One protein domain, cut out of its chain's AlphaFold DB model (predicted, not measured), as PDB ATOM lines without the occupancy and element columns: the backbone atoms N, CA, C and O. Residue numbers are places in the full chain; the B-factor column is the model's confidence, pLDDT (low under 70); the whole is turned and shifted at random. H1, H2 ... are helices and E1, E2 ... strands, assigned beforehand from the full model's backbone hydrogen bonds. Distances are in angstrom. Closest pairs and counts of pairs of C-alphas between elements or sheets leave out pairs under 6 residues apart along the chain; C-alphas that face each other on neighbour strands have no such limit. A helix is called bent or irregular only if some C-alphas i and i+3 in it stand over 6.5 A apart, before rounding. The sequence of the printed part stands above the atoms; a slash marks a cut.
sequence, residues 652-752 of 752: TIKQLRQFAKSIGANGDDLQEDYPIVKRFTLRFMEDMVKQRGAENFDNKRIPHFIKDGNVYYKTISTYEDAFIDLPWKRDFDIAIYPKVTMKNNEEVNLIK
ATOM      1  N   THR A 652     141.507 216.716 121.137       87.75
ATOM      2  CA  THR A 652     141.759 218.066 120.583       87.75
ATOM      3  C   THR A 652     142.633 218.062 119.330       87.75
ATOM      4  O   THR A 652     142.297 218.738 118.356       87.75
ATOM      5  N   ILE A 653     143.700 217.254 119.278       89.25
ATOM      6  CA  ILE A 653     144.664 217.252 118.157       89.25
ATOM      7  C   ILE A 653     144.003 216.971 116.791       89.25
ATOM      8  O   ILE A 653     144.415 217.501 115.763       89.25
ATOM      9  N   LYS A 654     142.912 216.192 116.765       84.62
ATOM     10  CA  LYS A 654     142.132 215.899 115.545       84.62
ATOM     11  C   LYS A 654     141.433 217.144 114.992       84.62
ATOM     12  O   LYS A 654     141.381 217.325 113.778       84.62
ATOM     13  N   GLN A 655     140.910 217.994 115.874       78.94
ATOM     14  CA  GLN A 655     140.268 219.264 115.517       78.94
ATOM     15  C   GLN A 655     141.327 220.299 115.123       78.94
ATOM     16  O   GLN A 655     141.182 220.978 114.108       78.94
ATOM     17  N   LEU A 656     142.443 220.331 115.859       79.94
ATOM     18  CA  LEU A 656     143.607 221.163 115.561       79.94
ATOM     19  C   LEU A 656     144.168 220.892 114.158       79.94
ATOM     20  O   LEU A 656     144.368 221.826 113.387       79.94
ATOM     21  N   ARG A 657     144.325 219.616 113.784       83.88
ATOM     22  CA  ARG A 657     144.774 219.187 112.446       83.88
ATOM     23  C   ARG A 657     143.805 219.566 111.332       83.88
ATOM     24  O   ARG A 657     144.237 219.902 110.232       83.88
ATOM     25  N   GLN A 658     142.499 219.549 111.601       77.94
ATOM     26  CA  GLN A 658     141.494 220.036 110.649       77.94
ATOM     27  C   GLN A 658     141.585 221.558 110.463       77.94
ATOM     28  O   GLN A 658     141.509 222.023 109.328       77.94
ATOM     29  N   PHE A 659     141.814 222.312 111.544       76.19
ATOM     30  CA  PHE A 659     142.019 223.762 111.504       76.19
ATOM     31  C   PHE A 659     143.324 224.160 110.794       76.19
ATOM     32  O   PHE A 659     143.293 224.978 109.874       76.19
ATOM     33  N   ALA A 660     144.454 223.543 111.153       73.88
ATOM     34  CA  ALA A 660     145.743 223.755 110.492       73.88
ATOM     35  C   ALA A 660     145.626 223.497 108.980       73.88
ATOM     36  O   ALA A 660     145.934 224.366 108.163       73.88
ATOM     37  N   LYS A 661     145.026 222.362 108.596       77.12
ATOM     38  CA  LYS A 661     144.773 222.035 107.189       77.12
ATOM     39  C   LYS A 661     143.863 223.048 106.481       77.12
ATOM     40  O   LYS A 661     144.063 223.289 105.294       77.12
ATOM     41  N   SER A 662     142.874 223.638 107.162       70.88
ATOM     42  CA  SER A 662     141.968 224.617 106.539       70.88
ATOM     43  C   SER A 662     142.616 225.975 106.262       70.88
ATOM     44  O   SER A 662     142.120 226.703 105.408       70.88
ATOM     45  N   ILE A 663     143.714 226.306 106.952       71.88
ATOM     46  CA  ILE A 663     144.509 227.523 106.703       71.88
ATOM     47  C   ILE A 663     145.740 227.270 105.810       71.88
ATOM     48  O   ILE A 663     146.470 228.208 105.501       71.88
ATOM     49  N   GLY A 664     145.955 226.022 105.377       74.19
ATOM     50  CA  GLY A 664     147.105 225.599 104.568       74.19
ATOM     51  C   GLY A 664     148.358 225.220 105.369       74.19
ATOM     52  O   GLY A 664     149.376 224.888 104.765       74.19
ATOM     53  N   ALA A 665     148.288 225.229 106.702       75.88
ATOM     54  CA  ALA A 665     149.410 224.919 107.582       75.88
ATOM     55  C   ALA A 665     149.719 223.413 107.626       75.88
ATOM     56  O   ALA A 665     148.817 222.568 107.596       75.88
ATOM     57  N   ASN A 666     151.003 223.080 107.775       81.31
ATOM     58  CA  ASN A 666     151.460 221.718 108.031       81.31
ATOM     59  C   ASN A 666     151.536 221.456 109.545       81.31
ATOM     60  O   ASN A 666     152.269 222.139 110.250       81.31
ATOM     61  N   GLY A 667     150.810 220.454 110.045       82.56
ATOM     62  CA  GLY A 667     150.799 220.113 111.474       82.56
ATOM     63  C   GLY A 667     152.165 219.682 112.016       82.56
ATOM     64  O   GLY A 667     152.503 220.007 113.151       82.56
ATOM     65  N   ASP A 668     152.977 219.013 111.193       83.25
ATOM     66  CA  ASP A 668     154.290 218.503 111.605       83.25
ATOM     67  C   ASP A 668     155.384 219.590 111.634       83.25
ATOM     68  O   ASP A 668     156.396 219.414 112.309       83.25
ATOM     69  N   ASP A 669     155.171 220.716 110.940       86.00
ATOM     70  CA  ASP A 669     156.048 221.896 110.943       86.00
ATOM     71  C   ASP A 669     155.240 223.156 110.576       86.00
ATOM     72  O   ASP A 669     154.984 223.448 109.405       86.00
ATOM     73  N   LEU A 670     154.799 223.883 111.603       81.81
ATOM     74  CA  LEU A 670     153.814 224.963 111.517       81.81
ATOM     75  C   LEU A 670     154.389 226.295 111.019       81.81
ATOM     76  O   LEU A 670     153.613 227.161 110.622       81.81
ATOM     77  N   GLN A 671     155.714 226.480 111.058       82.88
ATOM     78  CA  GLN A 671     156.422 227.666 110.547       82.88
ATOM     79  C   GLN A 671     155.711 229.006 110.868       82.88
ATOM     80  O   GLN A 671     155.555 229.361 112.037       82.88
ATOM     81  N   GLU A 672     155.266 229.757 109.851       79.31
ATOM     82  CA  GLU A 672     154.600 231.062 110.009       79.31
ATOM     83  C   GLU A 672     153.163 230.981 110.559       79.31
ATOM     84  O   GLU A 672     152.664 231.963 111.115       79.31
ATOM     85  N   ASP A 673     152.517 229.814 110.493       78.44
ATOM     86  CA  ASP A 673     151.172 229.570 111.030       78.44
ATOM     87  C   ASP A 673     151.187 229.139 112.514       78.44
ATOM     88  O   ASP A 673     150.140 229.097 113.173       78.44
ATOM     89  N   TYR A 674     152.364 228.878 113.096       79.50
ATOM     90  CA  TYR A 674     152.505 228.497 114.508       79.50
ATOM     91  C   TYR A 674     151.772 229.444 115.485       79.50
ATOM     92  O   TYR A 674     151.013 228.939 116.317       79.50
ATOM     93  N   PRO A 675     151.860 230.791 115.390       76.06
ATOM     94  CA  PRO A 675     151.184 231.684 116.337       76.06
ATOM     95  C   PRO A 675     149.650 231.648 116.270       76.06
ATOM     96  O   PRO A 675     148.985 232.023 117.242       76.06
ATOM     97  N   ILE A 676     149.054 231.257 115.138       71.81
ATOM     98  CA  ILE A 676     147.595 231.121 115.018       71.81
ATOM     99  C   ILE A 676     147.125 229.732 115.470       71.81
ATOM    100  O   ILE A 676     146.148 229.644 116.212       71.81
ATOM    101  N   VAL A 677     147.862 228.668 115.135       75.31
ATOM    102  CA  VAL A 677     147.571 227.292 115.580       75.31
ATOM    103  C   VAL A 677     147.783 227.125 117.094       75.31
ATOM    104  O   VAL A 677     146.943 226.522 117.767       75.31
ATOM    105  N   LYS A 678     148.818 227.753 117.671       80.12
ATOM    106  CA  LYS A 678     149.032 227.845 119.127       80.12
ATOM    107  C   LYS A 678     147.853 228.518 119.824       80.12
ATOM    108  O   LYS A 678     147.205 227.881 120.646       80.12
ATOM    109  N   ARG A 679     147.490 229.751 119.441       72.31
ATOM    110  CA  ARG A 679     146.343 230.471 120.043       72.31
ATOM    111  C   ARG A 679     145.016 229.728 119.911       72.31
ATOM    112  O   ARG A 679     144.212 229.794 120.835       72.31
ATOM    113  N   PHE A 680     144.795 229.021 118.800       74.38
ATOM    114  CA  PHE A 680     143.658 228.112 118.677       74.38
ATOM    115  C   PHE A 680     143.745 227.028 119.759       74.38
ATOM    116  O   PHE A 680     142.866 226.975 120.606       74.38
ATOM    117  N   THR A 681     144.830 226.245 119.808       79.31
ATOM    118  CA  THR A 681     145.017 225.148 120.783       79.31
ATOM    119  C   THR A 681     144.777 225.569 122.231       79.31
ATOM    120  O   THR A 681     144.010 224.906 122.930       79.31
ATOM    121  N   LEU A 682     145.410 226.663 122.675       75.69
ATOM    122  CA  LEU A 682     145.358 227.111 124.070       75.69
ATOM    123  C   LEU A 682     143.915 227.307 124.545       75.69
ATOM    124  O   LEU A 682     143.527 226.753 125.569       75.69
ATOM    125  N   ARG A 683     143.085 227.973 123.731       70.12
ATOM    126  CA  ARG A 683     141.681 228.252 124.055       70.12
ATOM    127  C   ARG A 683     140.844 226.989 124.297       70.12
ATOM    128  O   ARG A 683     139.962 227.013 125.143       70.12
ATOM    129  N   PHE A 684     141.080 225.900 123.559       73.06
ATOM    130  CA  PHE A 684     140.354 224.639 123.790       73.06
ATOM    131  C   PHE A 684     140.868 223.930 125.043       73.06
ATOM    132  O   PHE A 684     140.087 223.376 125.814       73.06
ATOM    133  N   MET A 685     142.186 223.938 125.238       85.81
ATOM    134  CA  MET A 685     142.820 223.176 126.305       85.81
ATOM    135  C   MET A 685     142.624 223.809 127.687       85.81
ATOM    136  O   MET A 685     142.482 223.065 128.650       85.81
ATOM    137  N   GLU A 686     142.539 225.139 127.797       80.25
ATOM    138  CA  GLU A 686     142.227 225.833 129.059       80.25
ATOM    139  C   GLU A 686     140.896 225.357 129.667       80.25
ATOM    140  O   GLU A 686     140.857 224.948 130.831       80.25
ATOM    141  N   ASP A 687     139.819 225.342 128.872       79.94
ATOM    142  CA  ASP A 687     138.497 224.887 129.321       79.94
ATOM    143  C   ASP A 687     138.490 223.382 129.648       79.94
ATOM    144  O   ASP A 687     137.936 222.977 130.672       79.94
ATOM    145  N   MET A 688     139.141 222.547 128.824       87.50
ATOM    146  CA  MET A 688     139.190 221.096 129.050       87.50
ATOM    147  C   MET A 688     139.999 220.711 130.295       87.50
ATOM    148  O   MET A 688     139.534 219.888 131.082       87.50
ATOM    149  N   VAL A 689     141.169 221.318 130.520       89.31
ATOM    150  CA  VAL A 689     141.999 221.062 131.713       89.31
ATOM    151  C   VAL A 689     141.279 221.534 132.976       89.31
ATOM    152  O   VAL A 689     141.267 220.824 133.982       89.31
ATOM    153  N   LYS A 690     140.598 222.684 132.915       87.81
ATOM    154  CA  LYS A 690     139.769 223.187 134.017       87.81
ATOM    155  C   LYS A 690     138.599 222.258 134.341       87.81
ATOM    156  O   LYS A 690     138.353 221.984 135.515       87.81
ATOM    157  N   GLN A 691     137.900 221.751 133.323       90.56
ATOM    158  CA  GLN A 691     136.847 220.751 133.506       90.56
ATOM    159  C   GLN A 691     137.415 219.466 134.128       90.56
ATOM    160  O   GLN A 691     136.867 218.974 135.113       90.56
ATOM    161  N   ARG A 692     138.548 218.962 133.620       94.31
ATOM    162  CA  ARG A 692     139.225 217.759 134.131       94.31
ATOM    163  C   ARG A 692     139.639 217.900 135.597       94.31
ATOM    164  O   ARG A 692     139.434 216.968 136.372       94.31
ATOM    165  N   GLY A 693     140.168 219.060 135.988       95.88
ATOM    166  CA  GLY A 693     140.474 219.388 137.383       95.88
ATOM    167  C   GLY A 693     139.227 219.325 138.271       95.88
ATOM    168  O   GLY A 693     139.186 218.547 139.226       95.88
ATOM    169  N   ALA A 694     138.175 220.056 137.894       94.44
ATOM    170  CA  ALA A 694     136.927 220.126 138.654       94.44
ATOM    171  C   ALA A 694     136.178 218.780 138.768       94.44
ATOM    172  O   ALA A 694     135.568 218.502 139.797       94.44
ATOM    173  N   GLU A 695     136.204 217.940 137.728       95.31
ATOM    174  CA  GLU A 695     135.514 216.641 137.713       95.31
ATOM    175  C   GLU A 695     136.306 215.535 138.427       95.31
ATOM    176  O   GLU A 695     135.729 214.722 139.155       95.31
ATOM    177  N   ASN A 696     137.626 215.481 138.214       97.06
ATOM    178  CA  ASN A 696     138.443 214.320 138.572       97.06
ATOM    179  C   ASN A 696     139.497 214.577 139.659       97.06
ATOM    180  O   ASN A 696     140.091 213.605 140.120       97.06
ATOM    181  N   PHE A 697     139.727 215.822 140.096       97.44
ATOM    182  CA  PHE A 697     140.752 216.160 141.100       97.44
ATOM    183  C   PHE A 697     140.195 216.942 142.298       97.44
ATOM    184  O   PHE A 697     140.593 216.667 143.432       97.44
ATOM    185  N   ASP A 698     139.249 217.859 142.095       96.00
ATOM    186  CA  ASP A 698     138.655 218.651 143.177       96.00
ATOM    187  C   ASP A 698     138.023 217.777 144.272       96.00
ATOM    188  O   ASP A 698     137.208 216.890 144.020       96.00
ATOM    189  N   ASN A 699     138.386 218.052 145.530       94.94
ATOM    190  CA  ASN A 699     137.948 217.309 146.718       94.94
ATOM    191  C   ASN A 699     138.270 215.798 146.720       94.94
ATOM    192  O   ASN A 699     137.765 215.075 147.584       94.94
ATOM    193  N   LYS A 700     139.130 215.310 145.818       95.19
ATOM    194  CA  LYS A 700     139.545 213.900 145.769       95.19
ATOM    195  C   LYS A 700     140.682 213.586 146.743       95.19
ATOM    196  O   LYS A 700     141.495 214.445 147.095       95.19
ATOM    197  N   ARG A 701     140.743 212.320 147.172       94.06
ATOM    198  CA  ARG A 701     141.841 211.765 147.979       94.06
ATOM    199  C   ARG A 701     143.026 211.391 147.090       94.06
ATOM    200  O   ARG A 701     142.838 210.837 146.013       94.06
ATOM    201  N   ILE A 702     144.232 211.623 147.596       95.50
ATOM    202  CA  ILE A 702     145.504 211.240 146.980       95.50
ATOM    203  C   ILE A 702     146.423 210.577 148.028       95.50
ATOM    204  O   ILE A 702     146.538 211.097 149.145       95.50
ATOM    205  N   PRO A 703     147.070 209.435 147.717       94.50
ATOM    206  CA  PRO A 703     148.066 208.799 148.577       94.50
ATOM    207  C   PRO A 703     149.231 209.743 148.913       94.50
ATOM    208  O   PRO A 703     149.872 210.312 148.028       94.50
ATOM    209  N   HIS A 704     149.509 209.910 150.206       92.19
ATOM    210  CA  HIS A 704     150.440 210.895 150.764       92.19
ATOM    211  C   HIS A 704     151.758 210.256 151.231       92.19
ATOM    212  O   HIS A 704     152.822 210.661 150.765       92.19
ATOM    213  N   PHE A 705     151.683 209.239 152.098       90.88
ATOM    214  CA  PHE A 705     152.809 208.396 152.531       90.88
ATOM    215  C   PHE A 705     152.326 206.984 152.901       90.88
ATOM    216  O   PHE A 705     151.124 206.762 153.055       90.88
ATOM    217  N   ILE A 706     153.248 206.031 153.051       88.38
ATOM    218  CA  ILE A 706     152.977 204.683 153.568       88.38
ATOM    219  C   ILE A 706     153.684 204.515 154.909       88.38
ATOM    220  O   ILE A 706     154.866 204.826 155.047       88.38
ATOM    221  N   LYS A 707     152.962 204.000 155.906       84.31
ATOM    222  CA  LYS A 707     153.527 203.675 157.217       84.31
ATOM    223  C   LYS A 707     152.914 202.389 157.763       84.31
ATOM    224  O   LYS A 707     151.696 202.202 157.739       84.31
ATOM    225  N   ASP A 708     153.775 201.493 158.242       83.25
ATOM    226  CA  ASP A 708     153.404 200.187 158.803       83.25
ATOM    227  C   ASP A 708     152.486 199.367 157.864       83.25
ATOM    228  O   ASP A 708     151.564 198.683 158.307       83.25
ATOM    229  N   GLY A 709     152.704 199.494 156.547       80.31
ATOM    230  CA  GLY A 709     151.910 198.855 155.488       80.31
ATOM    231  C   GLY A 709     150.559 199.513 155.166       80.31
ATOM    232  O   GLY A 709     149.855 199.020 154.295       80.31
ATOM    233  N   ASN A 710     150.186 200.611 155.832       84.69
ATOM    234  CA  ASN A 710     148.932 201.337 155.588       84.69
ATOM    235  C   ASN A 710     149.214 202.587 154.740       84.69
ATOM    236  O   ASN A 710     150.213 203.278 154.974       84.69
ATOM    237  N   VAL A 711     148.328 202.906 153.791       89.06
ATOM    238  CA  VAL A 711     148.408 204.145 153.006       89.06
ATOM    239  C   VAL A 711     147.713 205.272 153.759       89.06
ATOM    240  O   VAL A 711     146.562 205.164 154.168       89.06
ATOM    241  N   TYR A 712     148.410 206.390 153.907       90.06
ATOM    242  CA  TYR A 712     147.876 207.624 154.461       90.06
ATOM    243  C   TYR A 712     147.597 208.597 153.320       90.06
ATOM    244  O   TYR A 712     148.347 208.642 152.348       90.06
ATOM    245  N   TYR A 713     146.519 209.374 153.414       91.56
ATOM    246  CA  TYR A 713     145.993 210.166 152.298       91.56
ATOM    247  C   TYR A 713     145.890 211.649 152.648       91.56
ATOM    248  O   TYR A 713     145.658 212.009 153.800       91.56
ATOM    249  N   LYS A 714     145.983 212.504 151.629       91.44
ATOM    250  CA  LYS A 714     145.612 213.922 151.708       91.44
ATOM    251  C   LYS A 714     144.471 214.207 150.729       91.44
ATOM    252  O   LYS A 714     144.214 213.412 149.827       91.44
ATOM    253  N   THR A 715     143.791 215.334 150.902       94.19
ATOM    254  CA  THR A 715     142.691 215.762 150.027       94.19
ATOM    255  C   THR A 715     143.121 216.969 149.205       94.19
ATOM    256  O   THR A 715     143.567 217.979 149.762       94.19
ATOM    257  N   ILE A 716     142.975 216.858 147.887       94.94
ATOM    258  CA  ILE A 716     143.114 217.976 146.952       94.94
ATOM    259  C   ILE A 716     141.946 218.929 147.222       94.94
ATOM    260  O   ILE A 716     140.800 218.502 147.348       94.94
ATOM    261  N   SER A 717     142.229 220.216 147.393       91.81
ATOM    262  CA  SER A 717     141.204 221.220 147.665       91.81
ATOM    263  C   SER A 717     140.492 221.603 146.373       91.81
ATOM    264  O   SER A 717     139.312 221.292 146.222       91.81
ATOM    265  N   THR A 718     141.221 222.215 145.437       91.25
ATOM    266  CA  THR A 718     140.725 222.569 144.103       91.25
ATOM    267  C   THR A 718     141.881 222.756 143.113       91.25
ATOM    268  O   THR A 718     143.009 223.074 143.514       91.25
ATOM    269  N   TYR A 719     141.598 222.549 141.832       90.50
ATOM    270  CA  TYR A 719     142.374 223.045 140.700       90.50
ATOM    271  C   TYR A 719     142.370 224.582 140.666       90.50
ATOM    272  O   TYR A 719     141.323 225.212 140.811       90.50
ATOM    273  N   GLU A 720     143.536 225.194 140.450       85.12
ATOM    274  CA  GLU A 720     143.658 226.656 140.352       85.12
ATOM    275  C   GLU A 720     143.678 227.123 138.892       85.12
ATOM    276  O   GLU A 720     142.767 227.805 138.420       85.12
ATOM    277  N   ASP A 721     144.744 226.758 138.183       82.31
ATOM    278  CA  ASP A 721     145.043 227.154 136.814       82.31
ATOM    279  C   ASP A 721     145.931 226.094 136.132       82.31
ATOM    280  O   ASP A 721     146.345 225.101 136.737       82.31
ATOM    281  N   ALA A 722     146.246 226.322 134.859       82.19
ATOM    282  CA  ALA A 722     147.295 225.601 134.162       82.19
ATOM    283  C   ALA A 722     148.039 226.549 133.228       82.19
ATOM    284  O   ALA A 722     147.420 227.334 132.511       82.19
ATOM    285  N   PHE A 723     149.367 226.442 133.195       79.75
ATOM    286  CA  PHE A 723     150.124 226.943 132.054       79.75
ATOM    287  C   PHE A 723     150.026 225.910 130.929       79.75
ATOM    288  O   PHE A 723     150.236 224.718 131.166       79.75
ATOM    289  N   ILE A 724     149.697 226.358 129.720       81.38
ATOM    290  CA  ILE A 724     149.535 225.496 128.550       81.38
ATOM    291  C   ILE A 724     150.367 226.072 127.403       81.38
ATOM    292  O   ILE A 724     150.343 227.282 127.179       81.38
ATOM    293  N   ASP A 725     151.100 225.223 126.678       80.25
ATOM    294  CA  ASP A 725     151.870 225.646 125.503       80.25
ATOM    295  C   ASP A 725     152.017 224.551 124.426       80.25
ATOM    296  O   ASP A 725     151.992 223.365 124.734       80.25
ATOM    297  N   LEU A 726     152.225 224.945 123.166       84.19
ATOM    298  CA  LEU A 726     152.854 224.126 122.126       84.19
ATOM    299  C   LEU A 726     154.367 224.430 122.133       84.19
ATOM    300  O   LEU A 726     154.770 225.454 121.573       84.19
ATOM    301  N   PRO A 727     155.211 223.602 122.775       80.12
ATOM    302  CA  PRO A 727     156.612 223.935 123.053       80.12
ATOM    303  C   PRO A 727     157.486 223.970 121.794       80.12
ATOM    304  O   PRO A 727     158.417 224.762 121.713       80.12
ATOM    305  N   TRP A 728     157.174 223.141 120.797       85.62
ATOM    306  CA  TRP A 728     157.817 223.152 119.481       85.62
ATOM    307  C   TRP A 728     156.861 223.715 118.427       85.62
ATOM    308  O   TRP A 728     155.644 223.743 118.618       85.62
ATOM    309  N   LYS A 729     157.402 224.116 117.272       85.88
ATOM    310  CA  LYS A 729     156.642 224.653 116.128       85.88
ATOM    311  C   LYS A 729     155.868 223.560 115.364       85.88
ATOM    312  O   LYS A 729     155.886 223.533 114.142       85.88
ATOM    313  N   ARG A 730     155.191 222.651 116.072       88.38
ATOM    314  CA  ARG A 730     154.403 221.527 115.537       88.38
ATOM    315  C   ARG A 730     153.201 221.212 116.430       88.38
ATOM    316  O   ARG A 730     153.176 221.592 117.594       88.38
ATOM    317  N   ASP A 731     152.224 220.485 115.902       87.19
ATOM    318  CA  ASP A 731     150.974 220.131 116.586       87.19
ATOM    319  C   ASP A 731     151.032 218.829 117.408       87.19
ATOM    320  O   ASP A 731     149.997 218.302 117.814       87.19
ATOM    321  N   PHE A 732     152.228 218.272 117.609       89.25
ATOM    322  CA  PHE A 732     152.396 216.984 118.271       89.25
ATOM    323  C   PHE A 732     152.562 217.110 119.789       89.25
ATOM    324  O   PHE A 732     151.928 216.351 120.526       89.25
ATOM    325  N   ASP A 733     153.424 218.006 120.266       89.06
ATOM    326  CA  ASP A 733     153.714 218.164 121.695       89.06
ATOM    327  C   ASP A 733     152.799 219.210 122.325       89.06
ATOM    328  O   ASP A 733     152.520 220.244 121.721       89.06
ATOM    329  N   ILE A 734     152.407 218.980 123.577       91.38
ATOM    330  CA  ILE A 734     151.759 219.990 124.407       91.38
ATOM    331  C   ILE A 734     152.389 219.989 125.799       91.38
ATOM    332  O   ILE A 734     152.616 218.940 126.403       91.38
ATOM    333  N   ALA A 735     152.679 221.177 126.307       86.00
ATOM    334  CA  ALA A 735     152.953 221.433 127.706       86.00
ATOM    335  C   ALA A 735     151.616 221.701 128.406       86.00
ATOM    336  O   ALA A 735     150.876 222.586 127.986       86.00
ATOM    337  N   ILE A 736     151.300 220.949 129.462       89.75
ATOM    338  CA  ILE A 736     150.148 221.206 130.341       89.75
ATOM    339  C   ILE A 736     150.658 221.119 131.774       89.75
ATOM    340  O   ILE A 736     150.930 220.021 132.271       89.75
ATOM    341  N   TYR A 737     150.837 222.269 132.415       87.75
ATOM    342  CA  TYR A 737     151.410 222.404 133.754       87.75
ATOM    343  C   TYR A 737     150.325 222.933 134.709       87.75
ATOM    344  O   TYR A 737     150.255 224.144 134.946       87.75
ATOM    345  N   PRO A 738     149.427 222.060 135.207       89.81
ATOM    346  CA  PRO A 738     148.363 222.459 136.117       89.81
ATOM    347  C   PRO A 738     148.914 222.751 137.516       89.81
ATOM    348  O   PRO A 738     149.937 222.188 137.918       89.81
ATOM    349  N   LYS A 739     148.193 223.578 138.274       89.44
ATOM    350  CA  LYS A 739     148.392 223.776 139.713       89.44
ATOM    351  C   LYS A 739     147.162 223.328 140.487       89.44
ATOM    352  O   LYS A 739     146.024 223.528 140.057       89.44
ATOM    353  N   VAL A 740     147.400 222.741 141.655       91.62
ATOM    354  CA  VAL A 740     146.345 222.370 142.603       91.62
ATOM    355  C   VAL A 740     146.706 222.831 144.009       91.62
ATOM    356  O   VAL A 740     147.875 222.854 144.399       91.62
ATOM    357  N   THR A 741     145.684 223.131 144.802       92.56
ATOM    358  CA  THR A 741     145.833 223.365 146.242       92.56
ATOM    359  C   THR A 741     145.550 222.097 147.030       92.56
ATOM    360  O   THR A 741     144.673 221.307 146.686       92.56
ATOM    361  N   MET A 742     146.262 221.913 148.139       90.75
ATOM    362  CA  MET A 742     145.985 220.860 149.119       90.75
ATOM    363  C   MET A 742     145.260 221.469 150.319       90.75
ATOM    364  O   MET A 742     145.535 222.610 150.685       90.75
ATOM    365  N   LYS A 743     144.358 220.723 150.968       88.94
ATOM    366  CA  LYS A 743     143.720 221.221 152.200       88.94
ATOM    367  C   LYS A 743     144.747 221.340 153.338       88.94
ATOM    368  O   LYS A 743     145.615 220.476 153.490       88.94
ATOM    369  N   ASN A 744     144.635 222.410 154.124       69.94
ATOM    370  CA  ASN A 744     145.412 222.631 155.345       69.94
ATOM    371  C   ASN A 744     144.698 221.918 156.506       69.94
ATOM    372  O   ASN A 744     143.509 222.143 156.719       69.94
ATOM    373  N   ASN A 745     145.396 220.998 157.175       59.94
ATOM    374  CA  ASN A 745     144.793 219.972 158.035       59.94
ATOM    375  C   ASN A 745     144.214 220.523 159.353       59.94
ATOM    376  O   ASN A 745     144.917 221.246 160.044       59.94
ATOM    377  N   GLU A 746     143.048 220.010 159.762       42.03
ATOM    378  CA  GLU A 746     142.805 219.413 161.092       42.03
ATOM    379  C   GLU A 746     141.881 218.184 160.900       42.03
ATOM    380  O   GLU A 746     141.266 218.027 159.845       42.03
ATOM    381  N   GLU A 747     141.856 217.266 161.868       38.81
ATOM    382  CA  GLU A 747     141.269 215.910 161.825       38.81
ATOM    383  C   GLU A 747     139.961 215.706 161.013       38.81
ATOM    384  O   GLU A 747     138.858 215.827 161.542       38.81
ATOM    385  N   VAL A 748     140.056 215.200 159.774       35.53
ATOM    386  CA  VAL A 748     138.997 214.345 159.194       35.53
ATOM    387  C   VAL A 748     139.622 213.153 158.477       35.53
ATOM    388  O   VAL A 748     139.944 213.206 157.293       35.53
ATOM    389  N   ASN A 749     139.752 212.061 159.228       38.56
ATOM    390  CA  ASN A 749     140.036 210.706 158.769       38.56
ATOM    391  C   ASN A 749     141.188 210.541 157.759       38.56
ATOM    392  O   ASN A 749     140.990 210.425 156.546       38.56
ATOM    393  N   LEU A 750     142.379 210.287 158.303       43.81
ATOM    394  CA  LEU A 750     143.321 209.355 157.684       43.81
ATOM    395  C   LEU A 750     142.684 207.947 157.708       43.81
ATOM    396  O   LEU A 750     142.971 207.144 158.594       43.81
ATOM    397  N   ILE A 751     141.743 207.690 156.790       44.50
ATOM    398  CA  ILE A 751     141.121 206.370 156.613       44.50
ATOM    399  C   ILE A 751     142.225 205.418 156.145       44.50
ATOM    400  O   ILE A 751     142.849 205.701 155.119       44.50
ATOM    401  N   LYS A 752     142.438 204.343 156.915       42.25
ATOM    402  CA  LYS A 752     143.278 203.199 156.537       42.25
ATOM    403  C   LYS A 752     142.883 202.621 155.181       42.25
ATOM    404  O   LYS A 752     141.663 202.588 154.913       42.25
TER     405      LYS A 752
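What this domain is: This is residues 652 to 752 of the 752 residues of the protein "Cu_amine_oxidN1 domain-containing protein" of Bacillus taeanensis (UniProt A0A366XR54). A long rod is built on a narrow, strongly twisted sheet whose long strand E2 pairs with E1 at one end and with E3 farther along; residues 678 to 696 of H2 pack over E2 and near E3 on one face, E1 has no helix over it, and H1 folds back on residues 673 to 685 of H2 at the end away from E1. The printed part has 101 residues, with H1, H2, E1, E2 and E3 in that order along the chain; the antiparallel sheet runs E1 E2 E3, and the class is mixed, helices and strands. It is only just extended, close to loose, with a radius of gyration of the C-alphas of 19.1 A and spans of 59 by 23 by 18 A.

Where its parts are: E2, residues 710 to 725, is 38.8 A long and bends by 76 degrees at residue 720. E1 is residues 701 to 707, and E3 is residues 735 to 742, 22.5 A long. H2, residues 671 to 696, is 35.9 A long and ends at C-alpha 696 (138.443, 214.320, 138.572); it has a kink of 31 degrees near residue 682 and is irregular, with C-alphas 672 and 675 7.2 A apart. H1, residues 652 to 663, begins at C-alpha 652 (141.759, 218.066, 120.583).

How they stand to each other: E1, E2 and E3 form a meander, each strand the antiparallel neighbour of the one before. The pairing is staggered: E2 pairs with E1 over residues 710 to 715, as in N 704 and O 712, 2.7 A, and with E3 over 716 to 725, as in N 737 and O 723, 2.8 A. H2 is on the sheet at a height of 6.8 A, over E2, and only just runs along the strands, at 29 degrees to E2 on the local plane; the closest C-alphas of H2 and E2 are those of Gly 693 and Tyr 719, 5.3 A. H1 and H2 form a helical hairpin and touch, closest at the C-alphas of Ala 660 and Val 677, 6.5 A, at a shallow tilt of 24 degrees, opposite ways. Every O i to N i+4 pair is within hydrogen-bond range in H1, and 17 of 22 in H2.

The domain as a whole: The C-alphas of Gly 664 and Asp 708, the two farthest apart, are 60.2 A apart. The printed part has no cut and no long link. Residues 744 to 752, up to the chain's last, have pLDDT under 70.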